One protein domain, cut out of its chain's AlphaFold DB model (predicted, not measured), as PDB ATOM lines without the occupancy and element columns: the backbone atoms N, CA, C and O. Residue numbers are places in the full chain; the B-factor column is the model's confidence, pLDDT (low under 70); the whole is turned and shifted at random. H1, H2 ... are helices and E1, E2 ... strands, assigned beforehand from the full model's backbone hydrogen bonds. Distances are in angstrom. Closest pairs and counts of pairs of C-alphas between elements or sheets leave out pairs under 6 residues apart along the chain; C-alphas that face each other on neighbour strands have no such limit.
ATOM      1  N   SER A  10     -22.002  37.072  29.933       98.00
ATOM      2  CA  SER A  10     -23.396  37.496  29.796       98.00
ATOM      3  C   SER A  10     -24.209  36.437  29.065       98.00
ATOM      4  O   SER A  10     -23.757  35.851  28.081       98.00
ATOM      5  N   ILE A  11     -25.417  36.192  29.562       98.00
ATOM      6  CA  ILE A  11     -26.373  35.270  28.956       98.00
ATOM      7  C   ILE A  11     -27.398  36.094  28.186       98.00
ATOM      8  O   ILE A  11     -27.936  37.068  28.703       98.00
ATOM      9  N   ASP A  12     -27.645  35.687  26.951       97.44
ATOM     10  CA  ASP A  12     -28.380  36.380  25.901       97.44
ATOM     11  C   ASP A  12     -27.741  37.691  25.423       97.44
ATOM     12  O   ASP A  12     -27.400  37.808  24.244       97.44
ATOM     13  N   MET A  13     -27.554  38.645  26.339       97.06
ATOM     14  CA  MET A  13     -27.067  40.000  26.081       97.06
ATOM     15  C   MET A  13     -26.339  40.581  27.304       97.06
ATOM     16  O   MET A  13     -26.726  40.288  28.440       97.06
ATOM     17  N   PRO A  14     -25.341  41.468  27.121       96.69
ATOM     18  CA  PRO A  14     -24.818  42.272  28.219       96.69
ATOM     19  C   PRO A  14     -25.930  43.106  28.864       96.69
ATOM     20  O   PRO A  14     -26.648  43.843  28.186       96.69
ATOM     21  N   SER A  15     -26.099  42.993  30.184       95.56
ATOM     22  CA  SER A  15     -27.164  43.718  30.884       95.56
ATOM     23  C   SER A  15     -27.010  45.230  30.697       95.56
ATOM     24  O   SER A  15     -25.920  45.773  30.860       95.56
ATOM     25  N   GLY A  16     -28.112  45.901  30.353       93.88
ATOM     26  CA  GLY A  16     -28.139  47.336  30.051       93.88
ATOM     27  C   GLY A  16     -27.940  47.677  28.571       93.88
ATOM     28  O   GLY A  16     -28.267  48.794  28.172       93.88
ATOM     29  N   LEU A  17     -27.465  46.739  27.740       95.00
ATOM     30  CA  LEU A  17     -27.351  46.954  26.299       95.00
ATOM     31  C   LEU A  17     -28.711  46.755  25.615       95.00
ATOM     32  O   LEU A  17     -29.366  45.727  25.772       95.00
ATOM     33  N   MET A  18     -29.133  47.750  24.838       92.94
ATOM     34  CA  MET A  18     -30.378  47.704  24.069       92.94
ATOM     35  C   MET A  18     -30.225  46.820  22.826       92.94
ATOM     36  O   MET A  18     -29.212  46.897  22.135       92.94
ATOM     37  N   LEU A  19     -31.259  46.042  22.494       91.31
ATOM     38  CA  LEU A  19     -31.205  45.026  21.432       91.31
ATOM     39  C   LEU A  19     -30.926  45.591  20.028       91.31
ATOM     40  O   LEU A  19     -30.215  44.951  19.251       91.31
ATOM     41  N   GLU A  20     -31.449  46.781  19.729       88.31
ATOM     42  CA  GLU A  20     -31.450  47.387  18.388       88.31
ATOM     43  C   GLU A  20     -30.871  48.811  18.384       88.31
ATOM     44  O   GLU A  20     -31.336  49.696  17.669       88.31
ATOM     45  N   SER A  21     -29.869  49.088  19.220       85.25
ATOM     46  CA  SER A  21     -29.184  50.384  19.175       85.25
ATOM     47  C   SER A  21     -27.741  50.303  19.654       85.25
ATOM     48  O   SER A  21     -27.289  49.293  20.198       85.25
ATOM     49  N   THR A  22     -27.018  51.395  19.445       84.31
ATOM     50  CA  THR A  22     -25.695  51.611  20.020       84.31
ATOM     51  C   THR A  22     -25.825  51.933  21.511       84.31
ATOM     52  O   THR A  22     -26.727  52.672  21.920       84.31
ATOM     53  N   GLY A  23     -24.917  51.416  22.337       74.62
ATOM     54  CA  GLY A  23     -24.857  51.742  23.758       74.62
ATOM     55  C   GLY A  23     -24.616  53.240  23.970       74.62
ATOM     56  O   GLY A  23     -23.541  53.743  23.678       74.62
ATOM     57  N   LYS A  24     -25.621  53.974  24.465       73.69
ATOM     58  CA  LYS A  24     -25.507  55.423  24.747       73.69
ATOM     59  C   LYS A  24     -25.034  55.742  26.169       73.69
ATOM     60  O   LYS A  24     -24.624  56.866  26.432       73.69
ATOM     61  N   PHE A  25     -25.127  54.776  27.083       72.88
ATOM     62  CA  PHE A  25     -24.852  54.947  28.512       72.88
ATOM     63  C   PHE A  25     -23.814  53.922  28.969       72.88
ATOM     64  O   PHE A  25     -24.158  52.956  29.648       72.88
ATOM     65  N   GLU A  26     -22.559  54.106  28.554       73.94
ATOM     66  CA  GLU A  26     -21.509  53.089  28.717       73.94
ATOM     67  C   GLU A  26     -21.327  52.605  30.161       73.94
ATOM     68  O   GLU A  26     -21.085  51.419  30.380       73.94
ATOM     69  N   ASP A  27     -21.472  53.498  31.142       80.44
ATOM     70  CA  ASP A  27     -21.205  53.195  32.555       80.44
ATOM     71  C   ASP A  27     -22.209  52.203  33.162       80.44
ATOM     72  O   ASP A  27     -21.878  51.469  34.094       80.44
ATOM     73  N   ASN A  28     -23.424  52.143  32.609       88.88
ATOM     74  CA  ASN A  28     -24.504  51.281  33.099       88.88
ATOM     75  C   ASN A  28     -24.646  49.978  32.299       88.88
ATOM     76  O   ASN A  28     -25.524  49.170  32.601       88.88
ATOM     77  N   ILE A  29     -23.811  49.782  31.277       95.50
ATOM     78  CA  ILE A  29     -23.819  48.578  30.450       95.50
ATOM     79  C   ILE A  29     -22.724  47.642  30.953       95.50
ATOM     80  O   ILE A  29     -21.575  48.045  31.157       95.50
ATOM     81  N   VAL A  30     -23.076  46.376  31.170       95.62
ATOM     82  CA  VAL A  30     -22.100  45.350  31.547       95.62
ATOM     83  C   VAL A  30     -21.100  45.152  30.408       95.62
ATOM     84  O   VAL A  30     -21.489  44.976  29.258       95.62
ATOM     85  N   ARG A  31     -19.807  45.146  30.737       95.69
ATOM     86  CA  ARG A  31     -18.727  44.800  29.804       95.69
ATOM     87  C   ARG A  31     -18.417  43.312  29.933       95.69
ATOM     88  O   ARG A  31     -17.786  42.891  30.902       95.69
ATOM     89  N   ALA A  32     -18.920  42.513  28.997       97.00
ATOM     90  CA  ALA A  32     -18.719  41.071  28.985       97.00
ATOM     91  C   ALA A  32     -17.408  40.692  28.285       97.00
ATOM     92  O   ALA A  32     -17.015  41.292  27.289       97.00
ATOM     93  N   THR A  33     -16.747  39.654  28.793       97.00
ATOM     94  CA  THR A  33     -15.663  38.960  28.084       97.00
ATOM     95  C   THR A  33     -16.233  38.017  27.021       97.00
ATOM     96  O   THR A  33     -15.639  37.855  25.959       97.00
ATOM     97  N   LYS A  34     -17.378  37.383  27.320       97.38
ATOM     98  CA  LYS A  34     -18.087  36.460  26.427       97.38
ATOM     99  C   LYS A  34     -19.599  36.612  26.590       97.38
ATOM    100  O   LYS A  34     -20.097  36.706  27.716       97.38
ATOM    101  N   VAL A  35     -20.328  36.561  25.483       98.50
ATOM    102  CA  VAL A  35     -21.793  36.489  25.450       98.50
ATOM    103  C   VAL A  35     -22.238  35.147  24.876       98.50
ATOM    104  O   VAL A  35     -21.761  34.724  23.827       98.50
ATOM    105  N   TYR A  36     -23.183  34.486  25.535       98.50
ATOM    106  CA  TYR A  36     -23.891  33.335  24.975       98.50
ATOM    107  C   TYR A  36     -25.304  33.763  24.601       98.50
ATOM    108  O   TYR A  36     -26.124  33.966  25.491       98.50
ATOM    109  N   THR A  37     -25.585  33.931  23.310       98.19
ATOM    110  CA  THR A  37     -26.890  34.389  22.814       98.19
ATOM    111  C   THR A  37     -27.708  33.247  22.236       98.19
ATOM    112  O   THR A  37     -27.146  32.281  21.742       98.19
ATOM    113  N   PHE A  38     -29.036  33.321  22.294       97.56
ATOM    114  CA  PHE A  38     -29.888  32.203  21.876       97.56
ATOM    115  C   PHE A  38     -30.401  32.333  20.444       97.56
ATOM    116  O   PHE A  38     -30.890  33.402  20.073       97.56
ATOM    117  N   GLN A  39     -30.382  31.215  19.711       95.69
ATOM    118  CA  GLN A  39     -30.946  30.962  18.378       95.69
ATOM    119  C   GLN A  39     -30.418  31.825  17.223       95.69
ATOM    120  O   GLN A  39     -30.048  31.304  16.177       95.69
ATOM    121  N   CYS A  40     -30.430  33.145  17.376       94.56
ATOM    122  CA  CYS A  40     -30.001  34.110  16.375       94.56
ATOM    123  C   CYS A  40     -29.238  35.247  17.067       94.56
ATOM    124  O   CYS A  40     -29.581  35.619  18.201       94.56
ATOM    125  N   PRO A  41     -28.237  35.845  16.400       95.12
ATOM    126  CA  PRO A  41     -27.561  37.010  16.944       95.12
ATOM    127  C   PRO A  41     -28.523  38.200  16.949       95.12
ATOM    128  O   PRO A  41     -29.246  38.445  15.983       95.12
ATOM    129  N   LYS A  42     -28.528  38.962  18.044       95.06
ATOM    130  CA  LYS A  42     -29.262  40.229  18.121       95.06
ATOM    131  C   LYS A  42     -28.429  41.315  17.451       95.06
ATOM    132  O   LYS A  42     -27.204  41.291  17.552       95.06
ATOM    133  N   LEU A  43     -29.084  42.272  16.786       94.88
ATOM    134  CA  LEU A  43     -28.417  43.293  15.965       94.88
ATOM    135  C   LEU A  43     -27.283  43.999  16.716       94.88
ATOM    136  O   LEU A  43     -26.182  44.132  16.193       94.88
ATOM    137  N   SER A  44     -27.529  44.391  17.964       94.94
ATOM    138  CA  SER A  44     -26.546  45.042  18.838       94.94
ATOM    139  C   SER A  44     -25.245  44.261  19.055       94.94
ATOM    140  O   SER A  44     -24.232  44.909  19.299       94.94
ATOM    141  N   LEU A  45     -25.235  42.927  18.932       96.19
ATOM    142  CA  LEU A  45     -24.015  42.107  19.014       96.19
ATOM    143  C   LEU A  45     -23.136  42.212  17.758       96.19
ATOM    144  O   LEU A  45     -21.964  41.855  17.797       96.19
ATOM    145  N   LEU A  46     -23.704  42.694  16.651       94.94
ATOM    146  CA  LEU A  46     -23.041  42.829  15.352       94.94
ATOM    147  C   LEU A  46     -22.599  44.274  15.061       94.94
ATOM    148  O   LEU A  46     -21.922  44.518  14.063       94.94
ATOM    149  N   LEU A  47     -22.988  45.243  15.898       93.88
ATOM    150  CA  LEU A  47     -22.639  46.651  15.713       93.88
ATOM    151  C   LEU A  47     -21.227  46.936  16.259       93.88
ATOM    152  O   LEU A  47     -20.999  46.718  17.451       93.88
ATOM    153  N   PRO A  48     -20.301  47.492  15.451       92.94
ATOM    154  CA  PRO A  48     -18.938  47.803  15.895       92.94
ATOM    155  C   PRO A  48     -18.881  48.713  17.126       92.94
ATOM    156  O   PRO A  48     -18.047  48.508  18.005       92.94
ATOM    157  N   ASP A  49     -19.810  49.666  17.230       92.19
ATOM    158  CA  ASP A  49     -19.896  50.611  18.350       92.19
ATOM    159  C   ASP A  49     -20.141  49.916  19.700       92.19
ATOM    160  O   ASP A  49     -19.819  50.458  20.754       92.19
ATOM    161  N   ASN A  50     -20.683  48.695  19.682       94.44
ATOM    162  CA  ASN A  50     -20.964  47.913  20.882       94.44
ATOM    163  C   ASN A  50     -19.848  46.918  21.237       94.44
ATOM    164  O   ASN A  50     -19.974  46.213  22.242       94.44
ATOM    165  N   ALA A  51     -18.757  46.858  20.465       92.81
ATOM    166  CA  ALA A  51     -17.684  45.874  20.652       92.81
ATOM    167  C   ALA A  51     -17.121  45.869  22.086       92.81
ATOM    168  O   ALA A  51     -16.806  44.814  22.634       92.81
ATOM    169  N   VAL A  52     -17.075  47.041  22.728       92.56
ATOM    170  CA  VAL A  52     -16.593  47.212  24.107       92.56
ATOM    171  C   VAL A  52     -17.453  46.503  25.167       92.56
ATOM    172  O   VAL A  52     -16.966  46.219  26.260       92.56
ATOM    173  N   PHE A  53     -18.722  46.207  24.867       95.62
ATOM    174  CA  PHE A  53     -19.652  45.558  25.797       95.62
ATOM    175  C   PHE A  53     -19.760  44.047  25.586       95.62
ATOM    176  O   PHE A  53     -20.157  43.332  26.506       95.62
ATOM    177  N   VAL A  54     -19.450  43.569  24.379       94.31
ATOM    178  CA  VAL A  54     -19.739  42.196  23.945       94.31
ATOM    179  C   VAL A  54     -18.514  41.289  24.069       94.31
ATOM    180  O   VAL A  54     -18.674  40.127  24.433       94.31
ATOM    181  N   GLY A  55     -17.303  41.799  23.811       90.62
ATOM    182  CA  GLY A  55     -16.130  40.932  23.670       90.62
ATOM    183  C   GLY A  55     -16.345  39.963  22.503       90.62
ATOM    184  O   GLY A  55     -16.576  40.410  21.381       90.62
ATOM    185  N   ASP A  56     -16.349  38.657  22.782       95.06
ATOM    186  CA  ASP A  56     -16.794  37.624  21.836       95.06
ATOM    187  C   ASP A  56     -18.235  37.181  22.123       95.06
ATOM    188  O   ASP A  56     -18.683  37.191  23.270       95.06
ATOM    189  N   PHE A  57     -18.948  36.660  21.120       97.25
ATOM    190  CA  PHE A  57     -20.219  35.965  21.353       97.25
ATOM    191  C   PHE A  57     -20.264  34.569  20.727       97.25
ATOM    192  O   PHE A  57     -19.406  34.193  19.931       97.25
ATOM    193  N   GLU A  58     -21.217  33.758  21.170       97.62
ATOM    194  CA  GLU A  58     -21.538  32.440  20.626       97.62
ATOM    195  C   GLU A  58     -23.055  32.274  20.593       97.62
ATOM    196  O   GLU A  58     -23.745  32.702  21.521       97.62
ATOM    197  N   ILE A  59     -23.566  31.683  19.515       97.50
ATOM    198  CA  ILE A  59     -24.991  31.408  19.356       97.50
ATOM    199  C   ILE A  59     -25.255  29.995  19.870       97.50
ATOM    200  O   ILE A  59     -24.684  29.028  19.378       97.50
ATOM    201  N   LEU A  60     -26.131  29.887  20.860       98.12
ATOM    202  CA  LEU A  60     -26.606  28.632  21.411       98.12
ATOM    203  C   LEU A  60     -27.933  28.258  20.756       98.12
ATOM    204  O   LEU A  60     -28.905  29.019  20.816       98.12
ATOM    205  N   ASP A  61     -27.974  27.066  20.174       96.44
ATOM    206  CA  ASP A  61     -29.214  26.443  19.735       96.44
ATOM    207  C   ASP A  61     -30.004  25.955  20.959       96.44
ATOM    208  O   ASP A  61     -29.508  25.175  21.776       96.44
ATOM    209  N   ILE A  62     -31.231  26.452  21.098       97.44
ATOM    210  CA  ILE A  62     -32.154  26.079  22.178       97.44
ATOM    211  C   ILE A  62     -33.362  25.289  21.654       97.44
ATOM    212  O   ILE A  62     -34.312  25.056  22.401       97.44
ATOM    213  N   GLY A  63     -33.339  24.880  20.382       96.88
ATOM    214  CA  GLY A  63     -34.375  24.060  19.760       96.88
ATOM    215  C   GLY A  63     -35.640  24.829  19.378       96.88
ATOM    216  O   GLY A  63     -36.736  24.266  19.458       96.88
ATOM    217  N   LEU A  64     -35.532  26.107  18.986       96.38
ATOM    218  CA  LEU A  64     -36.683  26.809  18.412       96.38
ATOM    219  C   LEU A  64     -37.035  26.225  17.038       96.38
ATOM    220  O   LEU A  64     -36.183  25.748  16.294       96.38
ATOM    221  N   ASN A  65     -38.320  26.264  16.691       96.44
ATOM    222  CA  ASN A  65     -38.799  25.724  15.427       96.44
ATOM    223  C   ASN A  65     -38.240  26.520  14.233       96.44
ATOM    224  O   ASN A  65     -38.564  27.695  14.066       96.44
ATOM    225  N   GLU A  66     -37.460  25.860  13.375       94.19
ATOM    226  CA  GLU A  66     -36.804  26.490  12.221       94.19
ATOM    227  C   GLU A  66     -37.789  27.150  11.249       94.19
ATOM    228  O   GLU A  66     -37.556  28.277  10.819       94.19
ATOM    229  N   ASN A  67     -38.924  26.508  10.951       96.44
ATOM    230  CA  ASN A  67     -39.927  27.082  10.045       96.44
ATOM    231  C   ASN A  67     -40.493  28.393  10.598       96.44
ATOM    232  O   ASN A  67     -40.629  29.365   9.865       96.44
ATOM    233  N   SER A  68     -40.736  28.451  11.910       95.50
ATOM    234  CA  SER A  68     -41.220  29.665  12.575       95.50
ATOM    235  C   SER A  68     -40.197  30.803  12.493       95.50
ATOM    236  O   SER A  68     -40.575  31.959  12.323       95.50
ATOM    237  N   ILE A  69     -38.900  30.491  12.582       94.56
ATOM    238  CA  ILE A  69     -37.820  31.478  12.415       94.56
ATOM    239  C   ILE A  69     -37.768  31.973  10.965       94.56
ATOM    240  O   ILE A  69     -37.643  33.173  10.726       94.56
ATOM    241  N   LEU A  70     -37.865  31.060   9.996       92.38
ATOM    242  CA  LEU A  70     -37.790  31.378   8.568       92.38
ATOM    243  C   LEU A  70     -38.988  32.203   8.077       92.38
ATOM    244  O   LEU A  70     -38.819  33.061   7.211       92.38
ATOM    245  N   GLU A  71     -40.176  31.962   8.632       95.69
ATOM    246  CA  GLU A  71     -41.411  32.687   8.309       95.69
ATOM    247  C   GLU A  71     -41.482  34.079   8.956       95.69
ATOM    248  O   GLU A  71     -42.264  34.928   8.516       95.69
ATOM    249  N   GLN A  72     -40.653  34.345   9.969       94.69
ATOM    250  CA  GLN A  72     -40.645  35.623  10.669       94.69
ATOM    251  C   GLN A  72     -40.192  36.760   9.740       94.69
ATOM    252  O   GLN A  72     -39.116  36.732   9.132       94.69
ATOM    253  N   GLN A  73     -41.010  37.812   9.662       95.69
ATOM    254  CA  GLN A  73     -40.656  39.023   8.928       95.69
ATOM    255  C   GLN A  73     -39.562  39.799   9.668       95.69
ATOM    256  O   GLN A  73     -39.650  40.028  10.871       95.69
ATOM    257  N   THR A  74     -38.525  40.203   8.937       92.44
ATOM    258  CA  THR A  74     -37.392  40.968   9.468       92.44
ATOM    259  C   THR A  74     -36.715  41.758   8.352       92.44
ATOM    260  O   THR A  74     -36.666  41.305   7.206       92.44
ATOM    261  N   GLU A  75     -36.174  42.925   8.695       93.38
ATOM    262  CA  GLU A  75     -35.366  43.757   7.795       93.38
ATOM    263  C   GLU A  75     -33.910  43.271   7.691       93.38
ATOM    264  O   GLU A  75     -33.177  43.691   6.796       93.38
ATOM    265  N   TYR A  76     -33.491  42.356   8.573       92.62
ATOM    266  CA  TYR A  76     -32.105  41.904   8.689       92.62
ATOM    267  C   TYR A  76     -31.962  40.407   8.414       92.62
ATOM    268  O   TYR A  76     -32.794  39.592   8.816       92.62
ATOM    269  N   LYS A  77     -30.859  40.029   7.759       91.62
ATOM    270  CA  LYS A  77     -30.451  38.636   7.549       91.62
ATOM    271  C   LYS A  77     -29.004  38.469   7.995       91.62
ATOM    272  O   LYS A  77     -28.144  39.255   7.606       91.62
ATOM    273  N   TYR A  78     -28.759  37.453   8.813       92.31
ATOM    274  CA  TYR A  78     -27.417  37.067   9.227       92.31
ATOM    275  C   TYR A  78     -26.875  36.048   8.224       92.31
ATOM    276  O   TYR A  78     -27.552  35.065   7.931       92.31
ATOM    277  N   VAL A  79     -25.710  36.333   7.642       90.62
ATOM    278  CA  VAL A  79     -25.109  35.514   6.582       90.62
ATOM    279  C   VAL A  79     -23.893  34.801   7.145       90.62
ATOM    280  O   VAL A  79     -22.962  35.446   7.622       90.62
ATOM    281  N   GLU A  80     -23.899  33.480   7.033       88.88
ATOM    282  CA  GLU A  80     -22.799  32.615   7.450       88.88
ATOM    283  C   GLU A  80     -22.050  32.078   6.229       88.88
ATOM    284  O   GLU A  80     -22.577  32.051   5.113       88.88
ATOM    285  N   SER A  81     -20.801  31.663   6.431       88.56
ATOM    286  CA  SER A  81     -19.931  31.143   5.369       88.56
ATOM    287  C   SER A  81     -20.572  30.001   4.584       88.56
ATOM    288  O   SER A  81     -20.494  29.958   3.360       88.56
ATOM    289  N   GLU A  82     -21.264  29.118   5.289       86.75
ATOM    290  CA  GLU A  82     -21.938  27.923   4.801       86.75
ATOM    291  C   GLU A  82     -23.070  28.277   3.825       86.75
ATOM    292  O   GLU A  82     -23.391  27.507   2.922       86.75
ATOM    293  N   MET A  83     -23.651  29.476   3.948       85.94
ATOM    294  CA  MET A  83     -24.686  29.968   3.034       85.94
ATOM    295  C   MET A  83     -24.108  30.416   1.682       85.94
ATOM    296  O   MET A  83     -24.841  30.530   0.695       85.94
ATOM    297  N   LEU A  84     -22.800  30.689   1.613       84.06
ATOM    298  CA  LEU A  84     -22.149  31.241   0.423       84.06
ATOM    299  C   LEU A  84     -21.833  30.182  -0.636       84.06
ATOM    300  O   LEU A  84     -21.666  30.539  -1.804       84.06
TER     301      LEU A  84
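Overview. This is residues 10 to 84 of the 116 residues of the protein "Bifunctional NAD(P)H-hydrate repair enzyme Nnr" of Sphingobacterium daejeonense (UniProt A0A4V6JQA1). There is little regular structure: two parallel strands, E1 and E2, joined through H1, with H2 at one end, residues 10 to 33 looping to the other, and residues 79 to 84 sticking out. Of 75 printed residues, 27 are in E1, H1, E2, H2 and H3, a mixed class. Spanning 39 by 23 by 22 A, it is only just compact, close to loose, with radius of gyration of the C-alphas 13.2 A.

Arrangement. E1, residues 34 to 38, and E2, residues 56 to 60, are parallel neighbours; look for N 35 and O 56, within hydrogen-bond range at 2.8 A. H1, residues 48 to 54, joins these strands in a strand-helix-strand unit with right-handed crossover. H2, residues 66 to 71, and H3, residues 81 to 84, are apart. H1 has 1 of 3 O i to N i+4 pairs within range, 3 of 4 O i to N i+3.

Along the chain. Find E1 beginning at C-alpha 34, (-18.087, 36.460, 26.427), and running 13.3 A; H3 ends at C-alpha 84, (-22.149, 31.241, 0.423).

Size, cuts and confidence. The printed part has no cut; no printed residue is under 70 in pLDDT.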